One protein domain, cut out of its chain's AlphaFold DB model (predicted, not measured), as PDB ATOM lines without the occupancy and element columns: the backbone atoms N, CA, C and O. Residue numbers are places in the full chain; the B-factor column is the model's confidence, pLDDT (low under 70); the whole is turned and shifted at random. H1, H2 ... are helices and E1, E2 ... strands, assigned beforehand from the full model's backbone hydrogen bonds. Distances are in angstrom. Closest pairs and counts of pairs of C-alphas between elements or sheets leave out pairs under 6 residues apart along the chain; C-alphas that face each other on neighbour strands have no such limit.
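This is residues 22 to 100 of the 141 residues of an uncharacterized protein of Pseudogymnoascus sp. 23342-1-I1 (UniProt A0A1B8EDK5). A small, twisted sheet of three antiparallel strands has helix H1 lying lengthwise over one face, above E1 and E3, while helix H2 packs across the last residues of H1 at one end of the domain. At the opposite end from H2, residues 27 to 43 form a long loop that leads from E1 to H1. The printed part has 79 residues with two named helices and three named strands, in the order E1, H1, E2, E3, H2; the sheet's order is E1, E3, E2, and the class is mixed, helices and strands. It is only just compact, close to loose, with a radius of gyration of the C-alphas of 13.5 A, and spans 40 by 29 by 18 A.

In the sheet, E3 is residues 72 to 78 and measures 18.9 A from first to last C-alpha. E1, residues 22 to 26, starts with C-alpha 22 at (242.540, 245.728, 221.313) and measures 12.9 A. E2, residues 63 to 67, measures 13.6 A. H1, residues 44 to 57, measures 20.4 A from C-alpha 44 at (236.900, 242.043, 239.779). H2, residues 82 to 98, measures 24.2 A and ends with C-alpha 98 at (247.436, 229.127, 229.002).

E3 is the inner strand and E1 and E2 are edge strands; the sheet is only just strongly twisted, with C-alphas up to 4.5 A off its best plane. E1 and E3 are antiparallel at 150 degrees, with N 24 and O 75 within hydrogen-bond range at 2.8 A. E2 and E3 form an antiparallel hairpin at 141 degrees, with N 65 and O 74 within range at 2.8 A. H1 is on the sheet at a height over the sheet of 9.0 A, over E1 and E3, and runs along the strands, at 26 degrees to E1 on the local plane. The closest C-alphas of H1 and E1 are those of Leu 47 and Thr 26, 6.0 A apart. E1, H1 and E2 make a split strand-helix-strand unit, two strands running the same way with E3 between them, and its crossover is right-handed. H2 touches H1 through residues 53 to 57 of H1 alone, opposite ways at a steep tilt of 46 degrees; their closest C-alphas are those of Thr 88 and Cys 57, 5.3 A apart. H2 and E3 are near each other, with 5 pairs of C-alphas within 10 A. The domain has two layers, the sheet and the helices H1 and H2 on one face of it. In H1 and H2 every O i to N i+4 pair is within hydrogen-bond range.

The two C-alphas farthest apart are those of Ser 32 and Gly 83, 40.9 A. The printed part has no cut. The link from E1 to H1, 17 residues, is long; the links from H1 to E2, E2 to E3 and E3 to H2 are tight. The mean pLDDT of the printed part is 70.2, and residues 26 to 46 and 66 to 72 are under 70.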
ATOM      1  N   CYS A  22     243.207 246.656 220.405       79.12
ATOM      2  CA  CYS A  22     242.540 245.728 221.313       79.12
ATOM      3  C   CYS A  22     241.979 246.487 222.513       79.12
ATOM      4  O   CYS A  22     242.641 247.381 223.036       79.12
ATOM      5  N   VAL A  23     240.776 246.126 222.954       80.25
ATOM      6  CA  VAL A  23     240.034 246.795 224.027       80.25
ATOM      7  C   VAL A  23     239.583 245.775 225.069       80.25
ATOM      8  O   VAL A  23     239.146 244.681 224.724       80.25
ATOM      9  N   ALA A  24     239.650 246.135 226.345       75.94
ATOM     10  CA  ALA A  24     239.118 245.369 227.465       75.94
ATOM     11  C   ALA A  24     238.335 246.282 228.414       75.94
ATOM     12  O   ALA A  24     238.706 247.440 228.575       75.94
ATOM     13  N   PRO A  25     237.286 245.808 229.095       72.00
ATOM     14  CA  PRO A  25     236.616 246.597 230.121       72.00
ATOM     15  C   PRO A  25     237.562 246.883 231.295       72.00
ATOM     16  O   PRO A  25     238.263 245.995 231.780       72.00
ATOM     17  N   THR A  26     237.551 248.118 231.791       65.44
ATOM     18  CA  THR A  26     238.036 248.420 233.141       65.44
ATOM     19  C   THR A  26     236.842 248.316 234.080       65.44
ATOM     20  O   THR A  26     235.750 248.778 233.737       65.44
ATOM     21  N   ALA A  27     237.023 247.767 235.279       56.84
ATOM     22  CA  ALA A  27     236.003 247.910 236.312       56.84
ATOM     23  C   ALA A  27     235.677 249.394 236.505       56.84
ATOM     24  O   ALA A  27     236.615 250.201 236.514       56.84
ATOM     25  N   PRO A  28     234.410 249.789 236.729       52.84
ATOM     26  CA  PRO A  28     234.184 251.120 237.250       52.84
ATOM     27  C   PRO A  28     234.874 251.195 238.617       52.84
ATOM     28  O   PRO A  28     234.511 250.500 239.561       52.84
ATOM     29  N   TYR A  29     235.895 252.043 238.729       44.38
ATOM     30  CA  TYR A  29     236.640 252.270 239.973       44.38
ATOM     31  C   TYR A  29     235.841 253.066 241.019       44.38
ATOM     32  O   TYR A  29     236.396 253.535 242.011       44.38
ATOM     33  N   ASN A  30     234.533 253.227 240.814       43.09
ATOM     34  CA  ASN A  30     233.643 253.816 241.791       43.09
ATOM     35  C   ASN A  30     232.836 252.697 242.458       43.09
ATOM     36  O   ASN A  30     231.996 252.069 241.823       43.09
ATOM     37  N   SER A  31     233.050 252.499 243.759       42.78
ATOM     38  CA  SER A  31     232.248 251.625 244.627       42.78
ATOM     39  C   SER A  31     230.742 251.937 244.618       42.78
ATOM     40  O   SER A  31     229.954 251.153 245.135       42.78
ATOM     41  N   SER A  32     230.334 253.080 244.057       41.31
ATOM     42  CA  SER A  32     228.940 253.490 243.853       41.31
ATOM     43  C   SER A  32     228.382 253.133 242.471       41.31
ATOM     44  O   SER A  32     227.171 253.215 242.276       41.31
ATOM     45  N   PHE A  33     229.224 252.747 241.507       41.59
ATOM     46  CA  PHE A  33     228.771 252.258 240.208       41.59
ATOM     47  C   PHE A  33     228.596 250.744 240.321       41.59
ATOM     48  O   PHE A  33     229.537 249.965 240.171       41.59
ATOM     49  N   ASN A  34     227.373 250.321 240.632       37.75
ATOM     50  CA  ASN A  34     227.001 248.922 240.501       37.75
ATOM     51  C   ASN A  34     227.226 248.522 239.037       37.75
ATOM     52  O   ASN A  34     226.446 248.897 238.169       37.75
ATOM     53  N   ALA A  35     228.243 247.700 238.763       42.22
ATOM     54  CA  ALA A  35     228.439 247.023 237.473       42.22
ATOM     55  C   ALA A  35     227.258 246.089 237.095       42.22
ATOM     56  O   ALA A  35     227.308 245.355 236.114       42.22
ATOM     57  N   THR A  36     226.191 246.109 237.894       36.22
ATOM     58  CA  THR A  36     224.915 245.417 237.740       36.22
ATOM     59  C   THR A  36     223.944 246.120 236.781       36.22
ATOM     60  O   THR A  36     222.912 245.541 236.463       36.22
ATOM     61  N   THR A  37     224.208 247.354 236.329       38.25
ATOM     62  CA  THR A  37     223.270 248.103 235.458       38.25
ATOM     63  C   THR A  37     223.564 248.016 233.957       38.25
ATOM     64  O   THR A  37     222.823 248.595 233.168       38.25
ATOM     65  N   GLY A  38     224.581 247.254 233.537       39.28
ATOM     66  CA  GLY A  38     224.831 246.913 232.131       39.28
ATOM     67  C   GLY A  38     224.753 245.398 231.888       39.28
ATOM     68  O   GLY A  38     224.970 244.632 232.825       39.28
ATOM     69  N   PRO A  39     224.488 244.934 230.651       39.59
ATOM     70  CA  PRO A  39     224.282 243.512 230.330       39.59
ATOM     71  C   PRO A  39     225.503 242.604 230.568       39.59
ATOM     72  O   PRO A  39     225.387 241.392 230.414       39.59
ATOM     73  N   ASN A  40     226.656 243.159 230.955       46.97
ATOM     74  CA  ASN A  40     227.901 242.424 231.138       46.97
ATOM     75  C   ASN A  40     228.417 242.606 232.572       46.97
ATOM     76  O   ASN A  40     229.074 243.596 232.893       46.97
ATOM     77  N   THR A  41     228.101 241.657 233.451       53.16
ATOM     78  CA  THR A  41     228.625 241.619 234.821       53.16
ATOM     79  C   THR A  41     230.038 241.031 234.798       53.16
ATOM     80  O   THR A  41     230.201 239.816 234.741       53.16
ATOM     81  N   TYR A  42     231.069 241.877 234.811       58.34
ATOM     82  CA  TYR A  42     232.462 241.427 234.919       58.34
ATOM     83  C   TYR A  42     232.867 241.297 236.391       58.34
ATOM     84  O   TYR A  42     232.593 242.191 237.196       58.34
ATOM     85  N   THR A  43     233.521 240.195 236.763       62.62
ATOM     86  CA  THR A  43     234.087 240.043 238.111       62.62
ATOM     87  C   THR A  43     235.328 240.917 238.263       62.62
ATOM     88  O   THR A  43     235.995 241.248 237.285       62.62
ATOM     89  N   LYS A  44     235.664 241.297 239.503       63.88
ATOM     90  CA  LYS A  44     236.900 242.043 239.779       63.88
ATOM     91  C   LYS A  44     238.118 241.301 239.221       63.88
ATOM     92  O   LYS A  44     238.940 241.939 238.577       63.88
ATOM     93  N   ASP A  45     238.183 239.986 239.423       64.00
ATOM     94  CA  ASP A  45     239.282 239.134 238.956       64.00
ATOM     95  C   ASP A  45     239.384 239.146 237.427       64.00
ATOM     96  O   ASP A  45     240.416 239.537 236.897       64.00
ATOM     97  N   SER A  46     238.259 238.961 236.723       66.81
ATOM     98  CA  SER A  46     238.180 239.061 235.256       66.81
ATOM     99  C   SER A  46     238.774 240.359 234.694       66.81
ATOM    100  O   SER A  46     239.359 240.375 233.614       66.81
ATOM    101  N   LEU A  47     238.632 241.471 235.415       70.62
ATOM    102  CA  LEU A  47     239.106 242.785 234.977       70.62
ATOM    103  C   LEU A  47     240.619 242.939 235.176       70.62
ATOM    104  O   LEU A  47     241.269 243.620 234.380       70.62
ATOM    105  N   TYR A  48     241.184 242.295 236.203       71.88
ATOM    106  CA  TYR A  48     242.634 242.200 236.384       71.88
ATOM    107  C   TYR A  48     243.257 241.242 235.372       71.88
ATOM    108  O   TYR A  48     244.264 241.613 234.769       71.88
ATOM    109  N   ASP A  49     242.629 240.093 235.126       77.19
ATOM    110  CA  ASP A  49     243.074 239.093 234.148       77.19
ATOM    111  C   ASP A  49     243.133 239.713 232.744       77.19
ATOM    112  O   ASP A  49     244.147 239.659 232.046       77.19
ATOM    113  N   ASN A  50     242.077 240.437 232.360       75.62
ATOM    114  CA  ASN A  50     242.024 241.169 231.097       75.62
ATOM    115  C   ASN A  50     243.144 242.221 230.964       75.62
ATOM    116  O   ASN A  50     243.763 242.363 229.905       75.62
ATOM    117  N   LEU A  51     243.417 242.984 232.028       81.31
ATOM    118  CA  LEU A  51     244.514 243.955 232.027       81.31
ATOM    119  C   LEU A  51     245.880 243.254 231.947       81.31
ATOM    120  O   LEU A  51     246.784 243.763 231.282       81.31
ATOM    121  N   GLY A  52     246.027 242.105 232.606       82.44
ATOM    122  CA  GLY A  52     247.215 241.254 232.549       82.44
ATOM    123  C   GLY A  52     247.493 240.758 231.134       82.44
ATOM    124  O   GLY A  52     248.612 240.922 230.640       82.44
ATOM    125  N   ALA A  53     246.463 240.267 230.443       82.81
ATOM    126  CA  ALA A  53     246.553 239.827 229.055       82.81
ATOM    127  C   ALA A  53     246.968 240.968 228.113       82.81
ATOM    128  O   ALA A  53     247.911 240.812 227.337       82.81
ATOM    129  N   LEU A  54     246.332 242.145 228.213       83.00
ATOM    130  CA  LEU A  54     246.712 243.308 227.399       83.00
ATOM    131  C   LEU A  54     248.157 243.741 227.672       83.00
ATOM    132  O   LEU A  54     248.927 243.936 226.741       83.00
ATOM    133  N   ARG A  55     248.567 243.842 228.940       85.50
ATOM    134  CA  ARG A  55     249.944 244.237 229.285       85.50
ATOM    135  C   ARG A  55     250.998 243.228 228.848       85.50
ATOM    136  O   ARG A  55     252.140 243.618 228.639       85.50
ATOM    137  N   SER A  56     250.631 241.954 228.760       87.44
ATOM    138  CA  SER A  56     251.551 240.894 228.349       87.44
ATOM    139  C   SER A  56     251.696 240.808 226.833       87.44
ATOM    140  O   SER A  56     252.749 240.399 226.352       87.44
ATOM    141  N   CYS A  57     250.650 241.172 226.089       86.00
ATOM    142  CA  CYS A  57     250.576 240.917 224.654       86.00
ATOM    143  C   CYS A  57     250.643 242.147 223.762       86.00
ATOM    144  O   CYS A  57     251.009 242.005 222.600       86.00
ATOM    145  N   CYS A  58     250.284 243.324 224.263       85.19
ATOM    146  CA  CYS A  58     250.411 244.548 223.490       85.19
ATOM    147  C   CYS A  58     251.879 244.964 223.412       85.19
ATOM    148  O   CYS A  58     252.584 245.000 224.424       85.19
ATOM    149  N   THR A  59     252.329 245.321 222.213       85.25
ATOM    150  CA  THR A  59     253.647 245.937 222.020       85.25
ATOM    151  C   THR A  59     253.625 247.431 222.319       85.25
ATOM    152  O   THR A  59     254.651 248.002 222.695       85.25
ATOM    153  N   SER A  60     252.455 248.055 222.198       83.94
ATOM    154  CA  SER A  60     252.214 249.438 222.604       83.94
ATOM    155  C   SER A  60     251.768 249.561 224.061       83.94
ATOM    156  O   SER A  60     251.219 248.631 224.654       83.94
ATOM    157  N   ASP A  61     251.921 250.763 224.621       82.25
ATOM    158  CA  ASP A  61     251.417 251.082 225.956       82.25
ATOM    159  C   ASP A  61     249.899 250.863 226.066       82.25
ATOM    160  O   ASP A  61     249.107 251.307 225.224       82.25
ATOM    161  N   VAL A  62     249.490 250.209 227.157       82.50
ATOM    162  CA  VAL A  62     248.079 250.025 227.507       82.50
ATOM    163  C   VAL A  62     247.556 251.299 228.162       82.50
ATOM    164  O   VAL A  62     247.959 251.666 229.268       82.50
ATOM    165  N   ASN A  63     246.621 251.948 227.485       80.19
ATOM    166  CA  ASN A  63     245.961 253.175 227.906       80.19
ATOM    167  C   ASN A  63     244.547 252.884 228.417       80.19
ATOM    168  O   ASN A  63     243.991 251.817 228.168       80.19
ATOM    169  N   ALA A  64     243.952 253.829 229.140       74.56
ATOM    170  CA  ALA A  64     242.559 253.750 229.571       74.56
ATOM    171  C   ALA A  64     241.744 254.861 228.899       74.56
ATOM    172  O   ALA A  64     242.216 255.994 228.818       74.56
ATOM    173  N   TYR A  65     240.527 254.557 228.448       71.56
ATOM    174  CA  TYR A  65     239.583 255.551 227.937       71.56
ATOM    175  C   TYR A  65     238.194 255.400 228.549       71.56
ATOM    176  O   TYR A  65     237.758 254.302 228.904       71.56
ATOM    177  N   GLY A  66     237.508 256.535 228.654       64.75
ATOM    178  CA  GLY A  66     236.141 256.639 229.136       64.75
ATOM    179  C   GLY A  66     235.158 256.878 227.999       64.75
ATOM    180  O   GLY A  66     235.440 257.646 227.080       64.75
ATOM    181  N   ASN A  67     233.993 256.239 228.076       59.12
ATOM    182  CA  ASN A  67     232.834 256.590 227.267       59.12
ATOM    183  C   ASN A  67     231.780 257.281 228.150       59.12
ATOM    184  O   ASN A  67     231.241 256.673 229.084       59.12
ATOM    185  N   GLN A  68     231.474 258.541 227.823       51.56
ATOM    186  CA  GLN A  68     230.445 259.333 228.499       51.56
ATOM    187  C   GLN A  68     229.051 258.710 228.366       51.56
ATOM    188  O   GLN A  68     228.270 258.759 229.316       51.56
ATOM    189  N   GLU A  69     228.754 258.055 227.242       48.84
ATOM    190  CA  GLU A  69     227.423 257.545 226.876       48.84
ATOM    191  C   GLU A  69     226.988 256.267 227.624       48.84
ATOM    192  O   GLU A  69     225.985 255.639 227.300       48.84
ATOM    193  N   GLY A  70     227.713 255.880 228.674       51.31
ATOM    194  CA  GLY A  70     227.332 254.763 229.543       51.31
ATOM    195  C   GLY A  70     228.118 254.665 230.846       51.31
ATOM    196  O   GLY A  70     228.000 253.662 231.547       51.31
ATOM    197  N   GLY A  71     228.958 255.662 231.160       56.16
ATOM    198  CA  GLY A  71     229.867 255.612 232.311       56.16
ATOM    199  C   GLY A  71     230.855 254.440 232.258       56.16
ATOM    200  O   GLY A  71     231.382 254.029 233.290       56.16
ATOM    201  N   ALA A  72     231.072 253.872 231.070       62.91
ATOM    202  CA  ALA A  72     231.894 252.693 230.878       62.91
ATOM    203  C   ALA A  72     233.337 253.108 230.599       62.91
ATOM    204  O   ALA A  72     233.601 254.012 229.807       62.91
ATOM    205  N   CYS A  73     234.266 252.423 231.249       71.94
ATOM    206  CA  CYS A  73     235.690 252.645 231.096       71.94
ATOM    207  C   CYS A  73     236.348 251.378 230.568       71.94
ATOM    208  O   CYS A  73     235.951 250.267 230.926       71.94
ATOM    209  N   TYR A  74     237.362 251.547 229.732       75.31
ATOM    210  CA  TYR A  74     238.014 250.451 229.028       75.31
ATOM    211  C   TYR A  74     239.527 250.678 228.940       75.31
ATOM    212  O   TYR A  74     239.993 251.809 228.815       75.31
ATOM    213  N   TYR A  75     240.296 249.597 229.009       78.75
ATOM    214  CA  TYR A  75     241.708 249.558 228.668       78.75
ATOM    215  C   TYR A  75     241.845 249.272 227.185       78.75
ATOM    216  O   TYR A  75     241.072 248.497 226.630       78.75
ATOM    217  N   TYR A  76     242.836 249.865 226.544       81.62
ATOM    218  CA  TYR A  76     243.136 249.582 225.158       81.62
ATOM    219  C   TYR A  76     244.621 249.713 224.875       81.62
ATOM    220  O   TYR A  76     245.335 250.459 225.542       81.62
ATOM    221  N   CYS A  77     245.074 249.022 223.846       83.88
ATOM    222  CA  CYS A  77     246.370 249.257 223.235       83.88
ATOM    223  C   CYS A  77     246.170 249.393 221.731       83.88
ATOM    224  O   CYS A  77     245.287 248.747 221.164       83.88
ATOM    225  N   THR A  78     246.955 250.261 221.101       85.12
ATOM    226  CA  THR A  78     246.884 250.504 219.660       85.12
ATOM    227  C   THR A  78     248.192 250.087 219.027       85.12
ATOM    228  O   THR A  78     249.236 250.656 219.337       85.12
ATOM    229  N   GLU A  79     248.125 249.134 218.112       84.94
ATOM    230  CA  GLU A  79     249.288 248.667 217.376       84.94
ATOM    231  C   GLU A  79     249.543 249.516 216.129       84.94
ATOM    232  O   GLU A  79     248.653 250.194 215.602       84.94
ATOM    233  N   LYS A  80     250.804 249.532 215.692       82.25
ATOM    234  CA  LYS A  80     251.278 250.429 214.631       82.25
ATOM    235  C   LYS A  80     250.830 249.980 213.240       82.25
ATOM    236  O   LYS A  80     250.625 250.818 212.361       82.25
ATOM    237  N   ASP A  81     250.711 248.674 213.036       81.75
ATOM    238  CA  ASP A  81     250.428 248.060 211.745       81.75
ATOM    239  C   ASP A  81     249.666 246.737 211.904       81.75
ATOM    240  O   ASP A  81     249.533 246.179 212.990       81.75
ATOM    241  N   GLN A  82     249.142 246.218 210.792       80.94
ATOM    242  CA  GLN A  82     248.363 244.979 210.788       80.94
ATOM    243  C   GLN A  82     249.180 243.754 211.240       80.94
ATOM    244  O   GLN A  82     248.603 242.818 211.792       80.94
ATOM    245  N   GLY A  83     250.497 243.744 211.004       80.69
ATOM    246  CA  GLY A  83     251.374 242.641 211.396       80.69
ATOM    247  C   GLY A  83     251.477 242.541 212.915       80.69
ATOM    248  O   GLY A  83     251.080 241.529 213.491       80.69
ATOM    249  N   THR A  84     251.892 243.636 213.552       82.88
ATOM    250  CA  THR A  84     251.968 243.771 215.020       82.88
ATOM    251  C   THR A  84     250.611 243.558 215.691       82.88
ATOM    252  O   THR A  84     250.506 242.893 216.724       82.88
ATOM    253  N   PHE A  85     249.533 244.020 215.057       82.06
ATOM    254  CA  PHE A  85     248.180 243.761 215.529       82.06
ATOM    255  C   PHE A  85     247.795 242.275 215.479       82.06
ATOM    256  O   PHE A  85     247.219 241.748 216.432       82.06
ATOM    257  N   SER A  86     248.133 241.568 214.396       82.31
ATOM    258  CA  SER A  86     247.858 240.131 214.287       82.31
ATOM    259  C   SER A  86     248.674 239.309 215.285       82.31
ATOM    260  O   SER A  86     248.168 238.314 215.807       82.31
ATOM    261  N   GLU A  87     249.916 239.713 215.556       85.94
ATOM    262  CA  GLU A  87     250.762 239.107 216.590       85.94
ATOM    263  C   GLU A  87     250.170 239.327 217.984       85.94
ATOM    264  O   GLU A  87     250.036 238.372 218.750       85.94
ATOM    265  N   THR A  88     249.712 240.547 218.275       84.62
ATOM    266  CA  THR A  88     249.035 240.891 219.535       84.62
ATOM    267  C   THR A  88     247.778 240.044 219.734       84.62
ATOM    268  O   THR A  88     247.587 239.448 220.794       84.62
ATOM    269  N   GLN A  89     246.946 239.891 218.697       83.06
ATOM    270  CA  GLN A  89     245.779 239.008 218.760       83.06
ATOM    271  C   GLN A  89     246.155 237.546 219.030       83.06
ATOM    272  O   GLN A  89     245.482 236.863 219.806       83.06
ATOM    273  N   ALA A  90     247.188 237.040 218.351       84.19
ATOM    274  CA  ALA A  90     247.650 235.670 218.531       84.19
ATOM    275  C   ALA A  90     248.202 235.458 219.947       84.19
ATOM    276  O   ALA A  90     247.901 234.437 220.566       84.19
ATOM    277  N   CYS A  91     248.935 236.438 220.480       86.56
ATOM    278  CA  CYS A  91     249.411 236.425 221.856       86.56
ATOM    279  C   CYS A  91     248.244 236.379 222.839       86.56
ATOM    280  O   CYS A  91     248.229 235.496 223.687       86.56
ATOM    281  N   ILE A  92     247.236 237.248 222.691       85.12
ATOM    282  CA  ILE A  92     246.077 237.275 223.596       85.12
ATOM    283  C   ILE A  92     245.365 235.920 223.579       85.12
ATOM    284  O   ILE A  92     245.094 235.360 224.634       85.12
ATOM    285  N   LYS A  93     245.125 235.340 222.395       81.88
ATOM    286  CA  LYS A  93     244.516 234.001 222.262       81.88
ATOM    287  C   LYS A  93     245.349 232.905 222.936       81.88
ATOM    288  O   LYS A  93     244.790 231.959 223.480       81.88
ATOM    289  N   ASN A  94     246.674 233.005 222.871       84.44
ATOM    290  CA  ASN A  94     247.566 232.047 223.512       84.44
ATOM    291  C   ASN A  94     247.579 232.234 225.037       84.44
ATOM    292  O   ASN A  94     247.443 231.263 225.770       84.44
ATOM    293  N   TYR A  95     247.647 233.481 225.503       83.31
ATOM    294  CA  TYR A  95     247.574 233.840 226.915       83.31
ATOM    295  C   TYR A  95     246.295 233.287 227.548       83.31
ATOM    296  O   TYR A  95     246.359 232.547 228.523       83.31
ATOM    297  N   THR A  96     245.137 233.517 226.924       80.00
ATOM    298  CA  THR A  96     243.872 232.989 227.448       80.00
ATOM    299  C   THR A  96     243.794 231.465 227.426       80.00
ATOM    300  O   THR A  96     243.165 230.867 228.293       80.00
ATOM    301  N   SER A  97     244.461 230.812 226.471       76.88
ATOM    302  CA  SER A  97     244.559 229.351 226.430       76.88
ATOM    303  C   SER A  97     245.502 228.773 227.491       76.88
ATOM    304  O   SER A  97     245.342 227.607 227.847       76.88
ATOM    305  N   GLN A  98     246.498 229.537 227.950       79.00
ATOM    306  CA  GLN A  98     247.436 229.127 229.002       79.00
ATOM    307  C   GLN A  98     246.891 229.369 230.412       79.00
ATOM    308  O   GLN A  98     247.373 228.734 231.346       79.00
ATOM    309  N   HIS A  99     245.873 230.222 230.537       75.88
ATOM    310  CA  HIS A  99     245.236 230.602 231.797       75.88
ATOM    311  C   HIS A  99     243.744 230.210 231.828       75.88
ATOM    312  O   HIS A  99     242.878 231.073 231.973       75.88
ATOM    313  N   PRO A 100     243.381 228.923 231.655       70.19
ATOM    314  CA  PRO A 100     241.978 228.490 231.618       70.19
ATOM    315  C   PRO A 100     241.208 228.734 232.930       70.19
ATOM    316  O   PRO A 100     239.979 228.677 232.939       70.19
TER     317      PRO A 100